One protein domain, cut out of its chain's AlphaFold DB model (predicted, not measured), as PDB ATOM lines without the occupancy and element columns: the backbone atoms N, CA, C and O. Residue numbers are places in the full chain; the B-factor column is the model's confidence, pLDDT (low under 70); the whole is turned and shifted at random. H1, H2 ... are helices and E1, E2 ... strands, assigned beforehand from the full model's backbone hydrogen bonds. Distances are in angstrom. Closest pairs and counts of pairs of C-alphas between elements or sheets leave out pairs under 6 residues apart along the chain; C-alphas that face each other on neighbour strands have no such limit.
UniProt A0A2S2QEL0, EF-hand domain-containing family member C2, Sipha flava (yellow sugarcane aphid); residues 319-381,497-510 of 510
ATOM      1  N   VAL A 319      32.499 -50.708  35.349       85.12
ATOM      2  CA  VAL A 319      32.935 -49.317  35.504       85.12
ATOM      3  C   VAL A 319      33.859 -49.152  36.708       85.12
ATOM      4  O   VAL A 319      34.826 -48.399  36.626       85.12
ATOM      5  N   THR A 320      33.591 -49.841  37.819       84.88
ATOM      6  CA  THR A 320      34.367 -49.668  39.055       84.88
ATOM      7  C   THR A 320      35.785 -50.205  38.900       84.88
ATOM      8  O   THR A 320      36.749 -49.526  39.247       84.88
ATOM      9  N   TYR A 321      35.913 -51.383  38.288       85.31
ATOM     10  CA  TYR A 321      37.194 -51.990  37.959       85.31
ATOM     11  C   TYR A 321      38.005 -51.103  37.004       85.31
ATOM     12  O   TYR A 321      39.159 -50.785  37.285       85.31
ATOM     13  N   ILE A 322      37.377 -50.618  35.926       84.56
ATOM     14  CA  ILE A 322      38.028 -49.747  34.937       84.56
ATOM     15  C   ILE A 322      38.488 -48.427  35.574       84.56
ATOM     16  O   ILE A 322      39.594 -47.965  35.302       84.56
ATOM     17  N   MET A 323      37.663 -47.811  36.424       82.19
ATOM     18  CA  MET A 323      38.027 -46.564  37.106       82.19
ATOM     19  C   MET A 323      39.203 -46.765  38.068       82.19
ATOM     20  O   MET A 323      40.084 -45.911  38.127       82.19
ATOM     21  N   ASN A 324      39.268 -47.908  38.759       83.12
ATOM     22  CA  ASN A 324      40.404 -48.255  39.614       83.12
ATOM     23  C   ASN A 324      41.689 -48.489  38.808       83.12
ATOM     24  O   ASN A 324      42.755 -48.046  39.228       83.12
ATOM     25  N   GLU A 325      41.608 -49.140  37.644       82.00
ATOM     26  CA  GLU A 325      42.761 -49.270  36.743       82.00
ATOM     27  C   GLU A 325      43.247 -47.894  36.276       82.00
ATOM     28  O   GLU A 325      44.435 -47.593  36.371       82.00
ATOM     29  N   VAL A 326      42.335 -47.021  35.831       81.62
ATOM     30  CA  VAL A 326      42.671 -45.643  35.435       81.62
ATOM     31  C   VAL A 326      43.339 -44.891  36.587       81.62
ATOM     32  O   VAL A 326      44.335 -44.208  36.363       81.62
ATOM     33  N   PHE A 327      42.836 -45.052  37.813       78.06
ATOM     34  CA  PHE A 327      43.419 -44.456  39.011       78.06
ATOM     35  C   PHE A 327      44.839 -44.961  39.297       78.06
ATOM     36  O   PHE A 327      45.732 -44.154  39.530       78.06
ATOM     37  N   GLN A 328      45.091 -46.271  39.215       78.88
ATOM     38  CA  GLN A 328      46.436 -46.828  39.426       78.88
ATOM     39  C   GLN A 328      47.465 -46.303  38.418       78.88
ATOM     40  O   GLN A 328      48.641 -46.174  38.749       78.88
ATOM     41  N   PHE A 329      47.036 -46.004  37.191       75.12
ATOM     42  CA  PHE A 329      47.907 -45.442  36.159       75.12
ATOM     43  C   PHE A 329      48.033 -43.911  36.220       75.12
ATOM     44  O   PHE A 329      48.856 -43.342  35.500       75.12
ATOM     45  N   LEU A 330      47.241 -43.226  37.050       75.19
ATOM     46  CA  LEU A 330      47.338 -41.783  37.264       75.19
ATOM     47  C   LEU A 330      48.442 -41.479  38.291       75.19
ATOM     48  O   LEU A 330      48.205 -41.422  39.490       75.19
ATOM     49  N   GLU A 331      49.663 -41.232  37.810       60.84
ATOM     50  CA  GLU A 331      50.800 -40.815  38.655       60.84
ATOM     51  C   GLU A 331      50.740 -39.327  39.082       60.84
ATOM     52  O   GLU A 331      51.527 -38.883  39.916       60.84
ATOM     53  N   THR A 332      49.824 -38.528  38.514       63.88
ATOM     54  CA  THR A 332      49.729 -37.066  38.714       63.88
ATOM     55  C   THR A 332      48.403 -36.617  39.319       63.88
ATOM     56  O   THR A 332      47.369 -37.224  39.054       63.88
ATOM     57  N   ASP A 333      48.431 -35.476  40.017       70.38
ATOM     58  CA  ASP A 333      47.248 -34.801  40.560       70.38
ATOM     59  C   ASP A 333      46.154 -34.591  39.493       70.38
ATOM     60  O   ASP A 333      46.423 -34.179  38.355       70.38
ATOM     61  N   VAL A 334      44.907 -34.875  39.874       70.94
ATOM     62  CA  VAL A 334      43.736 -34.943  38.983       70.94
ATOM     63  C   VAL A 334      43.486 -33.598  38.283       70.94
ATOM     64  O   VAL A 334      43.052 -33.544  37.127       70.94
ATOM     65  N   ASP A 335      43.850 -32.499  38.940       68.12
ATOM     66  CA  ASP A 335      43.671 -31.140  38.423       68.12
ATOM     67  C   ASP A 335      44.733 -30.760  37.386       68.12
ATOM     68  O   ASP A 335      44.444 -30.054  36.414       68.12
ATOM     69  N   SER A 336      45.949 -31.296  37.521       69.88
ATOM     70  CA  SER A 336      46.990 -31.190  36.492       69.88
ATOM     71  C   SER A 336      46.604 -31.991  35.246       69.88
ATOM     72  O   SER A 336      46.725 -31.503  34.118       69.88
ATOM     73  N   PHE A 337      46.035 -33.186  35.446       73.69
ATOM     74  CA  PHE A 337      45.523 -34.031  34.369       73.69
ATOM     75  C   PHE A 337      44.404 -33.335  33.575       73.69
ATOM     76  O   PHE A 337      44.472 -33.257  32.343       73.69
ATOM     77  N   LYS A 338      43.418 -32.744  34.265       76.62
ATOM     78  CA  LYS A 338      42.324 -32.007  33.615       76.62
ATOM     79  C   LYS A 338      42.829 -30.816  32.797       76.62
ATOM     80  O   LYS A 338      42.432 -30.650  31.640       76.62
ATOM     81  N   ASN A 339      43.729 -30.014  33.367       75.00
ATOM     82  CA  ASN A 339      44.284 -28.841  32.693       75.00
ATOM     83  C   ASN A 339      45.088 -29.221  31.441       75.00
ATOM     84  O   ASN A 339      44.925 -28.602  30.388       75.00
ATOM     85  N   LYS A 340      45.923 -30.261  31.535       71.88
ATOM     86  CA  LYS A 340      46.841 -30.662  30.463       71.88
ATOM     87  C   LYS A 340      46.130 -31.278  29.257       71.88
ATOM     88  O   LYS A 340      46.505 -30.985  28.123       71.88
ATOM     89  N   TYR A 341      45.124 -32.124  29.485       70.44
ATOM     90  CA  TYR A 341      44.521 -32.925  28.412       70.44
ATOM     91  C   TYR A 341      43.160 -32.420  27.946       70.44
ATOM     92  O   TYR A 341      42.837 -32.551  26.766       70.44
ATOM     93  N   PHE A 342      42.381 -31.809  28.838       74.31
ATOM     94  CA  PHE A 342      41.026 -31.362  28.525       74.31
ATOM     95  C   PHE A 342      40.898 -29.844  28.392       74.31
ATOM     96  O   PHE A 342      39.824 -29.367  28.034       74.31
ATOM     97  N   GLN A 343      41.975 -29.077  28.620       75.25
ATOM     98  CA  GLN A 343      41.999 -27.612  28.468       75.25
ATOM     99  C   GLN A 343      40.839 -26.914  29.212       75.25
ATOM    100  O   GLN A 343      40.288 -25.930  28.724       75.25
ATOM    101  N   ASN A 344      40.412 -27.461  30.357       67.94
ATOM    102  CA  ASN A 344      39.234 -27.014  31.118       67.94
ATOM    103  C   ASN A 344      37.906 -26.995  30.345       67.94
ATOM    104  O   ASN A 344      36.972 -26.300  30.740       67.94
ATOM    105  N   LYS A 345      37.784 -27.772  29.265       74.69
ATOM    106  CA  LYS A 345      36.493 -28.001  28.621       74.69
ATOM    107  C   LYS A 345      35.663 -28.964  29.461       74.69
ATOM    108  O   LYS A 345      36.102 -30.064  29.785       74.69
ATOM    109  N   ASN A 346      34.433 -28.553  29.743       77.12
ATOM    110  CA  ASN A 346      33.462 -29.359  30.481       77.12
ATOM    111  C   ASN A 346      32.879 -30.487  29.605       77.12
ATOM    112  O   ASN A 346      32.450 -31.526  30.109       77.12
ATOM    113  N   GLU A 347      32.875 -30.284  28.282       80.81
ATOM    114  CA  GLU A 347      32.276 -31.180  27.291       80.81
ATOM    115  C   GLU A 347      33.233 -31.412  26.120       80.81
ATOM    116  O   GLU A 347      33.829 -30.470  25.591       80.81
ATOM    117  N   ILE A 348      33.378 -32.676  25.715       83.56
ATOM    118  CA  ILE A 348      34.249 -33.096  24.611       83.56
ATOM    119  C   ILE A 348      33.525 -34.143  23.765       83.56
ATOM    120  O   ILE A 348      32.738 -34.930  24.282       83.56
ATOM    121  N   GLU A 349      33.783 -34.149  22.462       83.44
ATOM    122  CA  GLU A 349      33.278 -35.171  21.545       83.44
ATOM    123  C   GLU A 349      33.840 -36.567  21.881       83.44
ATOM    124  O   GLU A 349      35.014 -36.714  22.232       83.44
ATOM    125  N   ARG A 350      33.012 -37.609  21.748       83.88
ATOM    126  CA  ARG A 350      33.342 -39.004  22.083       83.88
ATOM    127  C   ARG A 350      34.624 -39.483  21.407       83.88
ATOM    128  O   ARG A 350      35.462 -40.076  22.079       83.88
ATOM    129  N   ASP A 351      34.812 -39.197  20.124       82.88
ATOM    130  CA  ASP A 351      35.977 -39.678  19.373       82.88
ATOM    131  C   ASP A 351      37.273 -39.003  19.833       82.88
ATOM    132  O   ASP A 351      38.319 -39.648  19.965       82.88
ATOM    133  N   ILE A 352      37.195 -37.711  20.166       85.44
ATOM    134  CA  ILE A 352      38.309 -36.962  20.755       85.44
ATOM    135  C   ILE A 352      38.637 -37.532  22.139       85.44
ATOM    136  O   ILE A 352      39.808 -37.775  22.433       85.44
ATOM    137  N   PHE A 353      37.623 -37.801  22.966       85.94
ATOM    138  CA  PHE A 353      37.800 -38.411  24.285       85.94
ATOM    139  C   PHE A 353      38.467 -39.793  24.191       85.94
ATOM    140  O   PHE A 353      39.464 -40.039  24.872       85.94
ATOM    141  N   ILE A 354      37.994 -40.664  23.293       84.81
ATOM    142  CA  ILE A 354      38.575 -41.996  23.064       84.81
ATOM    143  C   ILE A 354      40.036 -41.879  22.615       84.81
ATOM    144  O   ILE A 354      40.890 -42.619  23.108       84.81
ATOM    145  N   LYS A 355      40.351 -40.936  21.718       85.06
ATOM    146  CA  LYS A 355      41.720 -40.704  21.239       85.06
ATOM    147  C   LYS A 355      42.648 -40.212  22.351       85.06
ATOM    148  O   LYS A 355      43.777 -40.689  22.444       85.06
ATOM    149  N   ILE A 356      42.183 -39.295  23.202       84.81
ATOM    150  CA  ILE A 356      42.947 -38.811  24.361       84.81
ATOM    151  C   ILE A 356      43.226 -39.975  25.317       84.81
ATOM    152  O   ILE A 356      44.388 -40.236  25.623       84.81
ATOM    153  N   MET A 357      42.194 -40.717  25.720       81.38
ATOM    154  CA  MET A 357      42.329 -41.829  26.668       81.38
ATOM    155  C   MET A 357      43.208 -42.961  26.120       81.38
ATOM    156  O   MET A 357      44.046 -43.484  26.848       81.38
ATOM    157  N   SER A 358      43.091 -43.288  24.828       83.19
ATOM    158  CA  SER A 358      43.914 -44.327  24.187       83.19
ATOM    159  C   SER A 358      45.399 -43.955  24.138       83.19
ATOM    160  O   SER A 358      46.254 -44.831  24.243       83.19
ATOM    161  N   ASN A 359      45.713 -42.665  23.983       82.50
ATOM    162  CA  ASN A 359      47.093 -42.180  23.982       82.50
ATOM    163  C   ASN A 359      47.702 -42.148  25.390       82.50
ATOM    164  O   ASN A 359      48.901 -42.365  25.530       82.50
ATOM    165  N   GLN A 360      46.898 -41.848  26.415       75.38
ATOM    166  CA  GLN A 360      47.378 -41.758  27.799       75.38
ATOM    167  C   GLN A 360      47.517 -43.125  28.466       75.38
ATOM    168  O   GLN A 360      48.488 -43.361  29.178       75.38
ATOM    169  N   PHE A 361      46.580 -44.038  28.208       75.31
ATOM    170  CA  PHE A 361      46.526 -45.343  28.859       75.31
ATOM    171  C   PHE A 361      46.644 -46.476  27.831       75.31
ATOM    172  O   PHE A 361      45.676 -47.194  27.583       75.31
ATOM    173  N   PRO A 362      47.833 -46.697  27.239       71.75
ATOM    174  CA  PRO A 362      48.026 -47.758  26.250       71.75
ATOM    175  C   PRO A 362      47.846 -49.169  26.834       71.75
ATOM    176  O   PRO A 362      47.629 -50.115  26.082       71.75
ATOM    177  N   LYS A 363      47.949 -49.316  28.164       74.44
ATOM    178  CA  LYS A 363      47.729 -50.579  28.887       74.44
ATOM    179  C   LYS A 363      46.259 -50.846  29.220       74.44
ATOM    180  O   LYS A 363      45.924 -51.986  29.518       74.44
ATOM    181  N   LEU A 364      45.400 -49.826  29.179       77.50
ATOM    182  CA  LEU A 364      43.981 -49.985  29.478       77.50
ATOM    183  C   LEU A 364      43.285 -50.704  28.319       77.50
ATOM    184  O   LEU A 364      43.568 -50.447  27.144       77.50
ATOM    185  N   SER A 365      42.341 -51.589  28.640       82.19
ATOM    186  CA  SER A 365      41.521 -52.235  27.616       82.19
ATOM    187  C   SER A 365      40.779 -51.183  26.792       82.19
ATOM    188  O   SER A 365      40.092 -50.316  27.341       82.19
ATOM    189  N   ARG A 366      40.859 -51.284  25.455       83.44
ATOM    190  CA  ARG A 366      40.101 -50.405  24.546       83.44
ATOM    191  C   ARG A 366      38.616 -50.434  24.876       83.44
ATOM    192  O   ARG A 366      37.971 -49.396  24.843       83.44
ATOM    193  N   HIS A 367      38.100 -51.598  25.262       86.06
ATOM    194  CA  HIS A 367      36.718 -51.757  25.699       86.06
ATOM    195  C   HIS A 367      36.368 -50.863  26.891       86.06
ATOM    196  O   HIS A 367      35.338 -50.192  26.867       86.06
ATOM    197  N   GLY A 368      37.256 -50.769  27.883       84.81
ATOM    198  CA  GLY A 368      37.026 -49.950  29.070       84.81
ATOM    199  C   GLY A 368      36.903 -48.455  28.759       84.81
ATOM    200  O   GLY A 368      36.059 -47.769  29.330       84.81
ATOM    201  N   ILE A 369      37.655 -47.951  27.775       86.38
ATOM    202  CA  ILE A 369      37.558 -46.550  27.330       86.38
ATOM    203  C   ILE A 369      36.167 -46.247  26.757       86.38
ATOM    204  O   ILE A 369      35.594 -45.193  27.036       86.38
ATOM    205  N   PHE A 370      35.600 -47.171  25.978       86.81
ATOM    206  CA  PHE A 370      34.253 -47.016  25.426       86.81
ATOM    207  C   PHE A 370      33.175 -47.090  26.511       86.81
ATOM    208  O   PHE A 370      32.204 -46.336  26.444       86.81
ATOM    209  N   VAL A 371      33.356 -47.943  27.525       87.62
ATOM    210  CA  VAL A 371      32.472 -48.005  28.702       87.62
ATOM    211  C   VAL A 371      32.447 -46.657  29.424       87.62
ATOM    212  O   VAL A 371      31.368 -46.122  29.675       87.62
ATOM    213  N   LEU A 372      33.613 -46.050  29.672       85.50
ATOM    214  CA  LEU A 372      33.700 -44.713  30.272       85.50
ATOM    215  C   LEU A 372      33.039 -43.647  29.390       85.50
ATOM    216  O   LEU A 372      32.262 -42.825  29.878       85.50
ATOM    217  N   ALA A 373      33.292 -43.685  28.080       86.50
ATOM    218  CA  ALA A 373      32.683 -42.750  27.137       86.50
ATOM    219  C   ALA A 373      31.145 -42.837  27.138       86.50
ATOM    220  O   ALA A 373      30.469 -41.821  26.974       86.50
ATOM    221  N   LEU A 374      30.584 -44.034  27.343       86.38
ATOM    222  CA  LEU A 374      29.143 -44.240  27.446       86.38
ATOM    223  C   LEU A 374      28.582 -43.828  28.816       86.38
ATOM    224  O   LEU A 374      27.515 -43.215  28.856       86.38
ATOM    225  N   GLN A 375      29.278 -44.136  29.914       86.25
ATOM    226  CA  GLN A 375      28.855 -43.782  31.275       86.25
ATOM    227  C   GLN A 375      28.683 -42.266  31.425       86.25
ATOM    228  O   GLN A 375      27.671 -41.790  31.941       86.25
ATOM    229  N   TYR A 376      29.641 -41.502  30.899       84.44
ATOM    230  CA  TYR A 376      29.633 -40.040  30.942       84.44
ATOM    231  C   TYR A 376      28.987 -39.400  29.708       84.44
ATOM    232  O   TYR A 376      29.073 -38.180  29.520       84.44
ATOM    233  N   LYS A 377      28.303 -40.190  28.870       83.94
ATOM    234  CA  LYS A 377      27.591 -39.688  27.693       83.94
ATOM    235  C   LYS A 377      26.513 -38.690  28.116       83.94
ATOM    236  O   LYS A 377      25.639 -38.987  28.935       83.94
ATOM    237  N   LYS A 378      26.532 -37.503  27.513       79.12
ATOM    238  CA  LYS A 378      25.465 -36.513  27.672       79.12
ATOM    239  C   LYS A 378      24.202 -37.025  26.982       79.12
ATOM    240  O   LYS A 378      24.246 -37.494  25.847       79.12
ATOM    241  N   GLN A 379      23.055 -36.915  27.653       67.12
ATOM    242  CA  GLN A 379      21.774 -37.117  26.981       67.12
ATOM    243  C   GLN A 379      21.577 -35.982  25.979       67.12
ATOM    244  O   GLN A 379      21.288 -34.840  26.344       67.12
ATOM    245  N   GLU A 380      21.796 -36.301  24.713       64.12
ATOM    246  CA  GLU A 380      21.586 -35.377  23.616       64.12
ATOM    247  C   GLU A 380      20.115 -34.963  23.557       64.12
ATOM    248  O   GLU A 380      19.205 -35.787  23.447       64.12
ATOM    249  N   LYS A 381      19.882 -33.654  23.614       56.72
ATOM    250  CA  LYS A 381      18.623 -33.077  23.153       56.72
ATOM    251  C   LYS A 381      18.729 -32.969  21.636       56.72
ATOM    252  O   LYS A 381      19.782 -32.575  21.136       56.72
ATOM    253  N   VAL A 497      30.669 -36.119  25.718       83.50
ATOM    254  CA  VAL A 497      31.021 -36.727  27.008       83.50
ATOM    255  C   VAL A 497      31.230 -35.621  28.049       83.50
ATOM    256  O   VAL A 497      31.917 -34.631  27.782       83.50
ATOM    257  N   ARG A 498      30.631 -35.781  29.236       84.06
ATOM    258  CA  ARG A 498      30.766 -34.860  30.376       84.06
ATOM    259  C   ARG A 498      32.052 -35.158  31.141       84.06
ATOM    260  O   ARG A 498      32.097 -36.058  31.975       84.06
ATOM    261  N   VAL A 499      33.093 -34.382  30.865       81.00
ATOM    262  CA  VAL A 499      34.428 -34.581  31.453       81.00
ATOM    263  C   VAL A 499      34.450 -34.204  32.934       81.00
ATOM    264  O   VAL A 499      35.150 -34.837  33.714       81.00
ATOM    265  N   ASP A 500      33.650 -33.221  33.348       79.75
ATOM    266  CA  ASP A 500      33.591 -32.801  34.753       79.75
ATOM    267  C   ASP A 500      33.086 -33.904  35.681       79.75
ATOM    268  O   ASP A 500      33.611 -34.073  36.776       79.75
ATOM    269  N   GLU A 501      32.083 -34.666  35.244       82.00
ATOM    270  CA  GLU A 501      31.549 -35.787  36.022       82.00
ATOM    271  C   GLU A 501      32.577 -36.911  36.134       82.00
ATOM    272  O   GLU A 501      32.789 -37.423  37.229       82.00
ATOM    273  N   PHE A 502      33.286 -37.212  35.042       82.06
ATOM    274  CA  PHE A 502      34.392 -38.167  35.047       82.06
ATOM    275  C   PHE A 502      35.500 -37.760  36.023       82.06
ATOM    276  O   PHE A 502      35.914 -38.552  36.864       82.06
ATOM    277  N   VAL A 503      35.943 -36.503  35.960       80.88
ATOM    278  CA  VAL A 503      36.981 -35.979  36.857       80.88
ATOM    279  C   VAL A 503      36.504 -35.965  38.312       80.88
ATOM    280  O   VAL A 503      37.266 -36.309  39.211       80.88
ATOM    281  N   ASN A 504      35.246 -35.604  38.566       80.88
ATOM    282  CA  ASN A 504      34.683 -35.619  39.914       80.88
ATOM    283  C   ASN A 504      34.580 -37.035  40.486       80.88
ATOM    284  O   ASN A 504      34.822 -37.216  41.675       80.88
ATOM    285  N   ASP A 505      34.241 -38.032  39.675       80.12
ATOM    286  CA  ASP A 505      34.205 -39.421  40.130       80.12
ATOM    287  C   ASP A 505      35.612 -39.989  40.346       80.12
ATOM    288  O   ASP A 505      35.816 -40.705  41.322       80.12
ATOM    289  N   LEU A 506      36.606 -39.594  39.539       79.50
ATOM    290  CA  LEU A 506      38.016 -39.873  39.842       79.50
ATOM    291  C   LEU A 506      38.442 -39.252  41.181       79.50
ATOM    292  O   LEU A 506      39.133 -39.898  41.960       79.50
ATOM    293  N   ARG A 507      37.990 -38.028  41.487       76.81
ATOM    294  CA  ARG A 507      38.260 -37.382  42.783       76.81
ATOM    295  C   ARG A 507      37.584 -38.072  43.968       76.81
ATOM    296  O   ARG A 507      38.087 -37.944  45.069       76.81
ATOM    297  N   LYS A 508      36.449 -38.753  43.780       75.50
ATOM    298  CA  LYS A 508      35.775 -39.501  44.861       75.50
ATOM    299  C   LYS A 508      36.464 -40.827  45.197       75.50
ATOM    300  O   LYS A 508      36.107 -41.439  46.199       75.50
ATOM    301  N   LEU A 509      37.348 -41.302  44.320       68.31
ATOM    302  CA  LEU A 509      38.148 -42.511  44.526       68.31
ATOM    303  C   LEU A 509      39.481 -42.217  45.241       68.31
ATOM    304  O   LEU A 509      40.132 -43.164  45.683       68.31
ATOM    305  N   LEU A 510      39.858 -40.933  45.359       59.19
ATOM    306  CA  LEU A 510      40.843 -40.422  46.327       59.19
ATOM    307  C   LEU A 510      40.221 -40.390  47.726       59.19
ATOM    308  O   LEU A 510      40.958 -40.710  48.685       59.19
TER     309      LEU A 510
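What this domain is: This is residues 319 to 381 and 497 to 510 of the 510 residues of the protein "EF-hand domain-containing family member C2" of Sipha flava (yellow sugarcane aphid) (UniProt A0A2S2QEL0). Five short helices make a small cluster, set round its middle as a loose ring: H4 crosses H1 and H3 on one side, and H2 and H5 run side by side in opposite directions on the other. The stretch before the cut, ending at Lys 381, sticks out from this body. The printed part has 77 residues, in the order H1, H2, E1, H3, H4, H5, and its class is mostly helix. It is compact, with a radius of gyration of the C-alphas of 11.5 A and spans of 35 by 25 by 22 A.

Where its parts are: Find C-alpha 319 at (32.935, -49.317, 35.504), where H1, residues 319 to 329, begins its 15.5 A. Go on to H2, residues 334 to 342, then the strand E1, residues 347 to 349. H3, residues 350 to 360, runs 15.4 A; H4, residues 366 to 375, runs 14.7 A. Past the cut, H5, residues 499 to 508, runs 14.3 A to C-alpha 508 at (35.775, -39.501, 44.861).

How they stand to each other: Look first at H1 and H4, which touch at a steep tilt of 61 degrees, with C-alphas 322 and 368 closest at 6.0 A. H4 touches H3 at 45 degrees, a steep tilt, where C-alphas 354 and 369 are closest, 6.3 A apart. H2 and H5 touch at a shallow tilt of 18 degrees, opposite ways, with C-alphas 334 and 507 closest at 7.1 A. H1 and H5 are close but not clearly touching, as are H2 and H3. Residues 347 to 348 of E1 pair antiparallel with residues 497 to 498. In H1 to H5 every O i to N i+4 pair is within hydrogen-bond range.

The domain as a whole: The C-alphas of Glu 331 and Lys 381 are farthest apart, 36.5 A. Residues 382 to 496 are not printed; C-alphas 381 and 497 are 13.5 A apart across this cut. The links printed whole are tight. Confidence is under 70 at ten residues, among them 379 to 381 and 509 to 510.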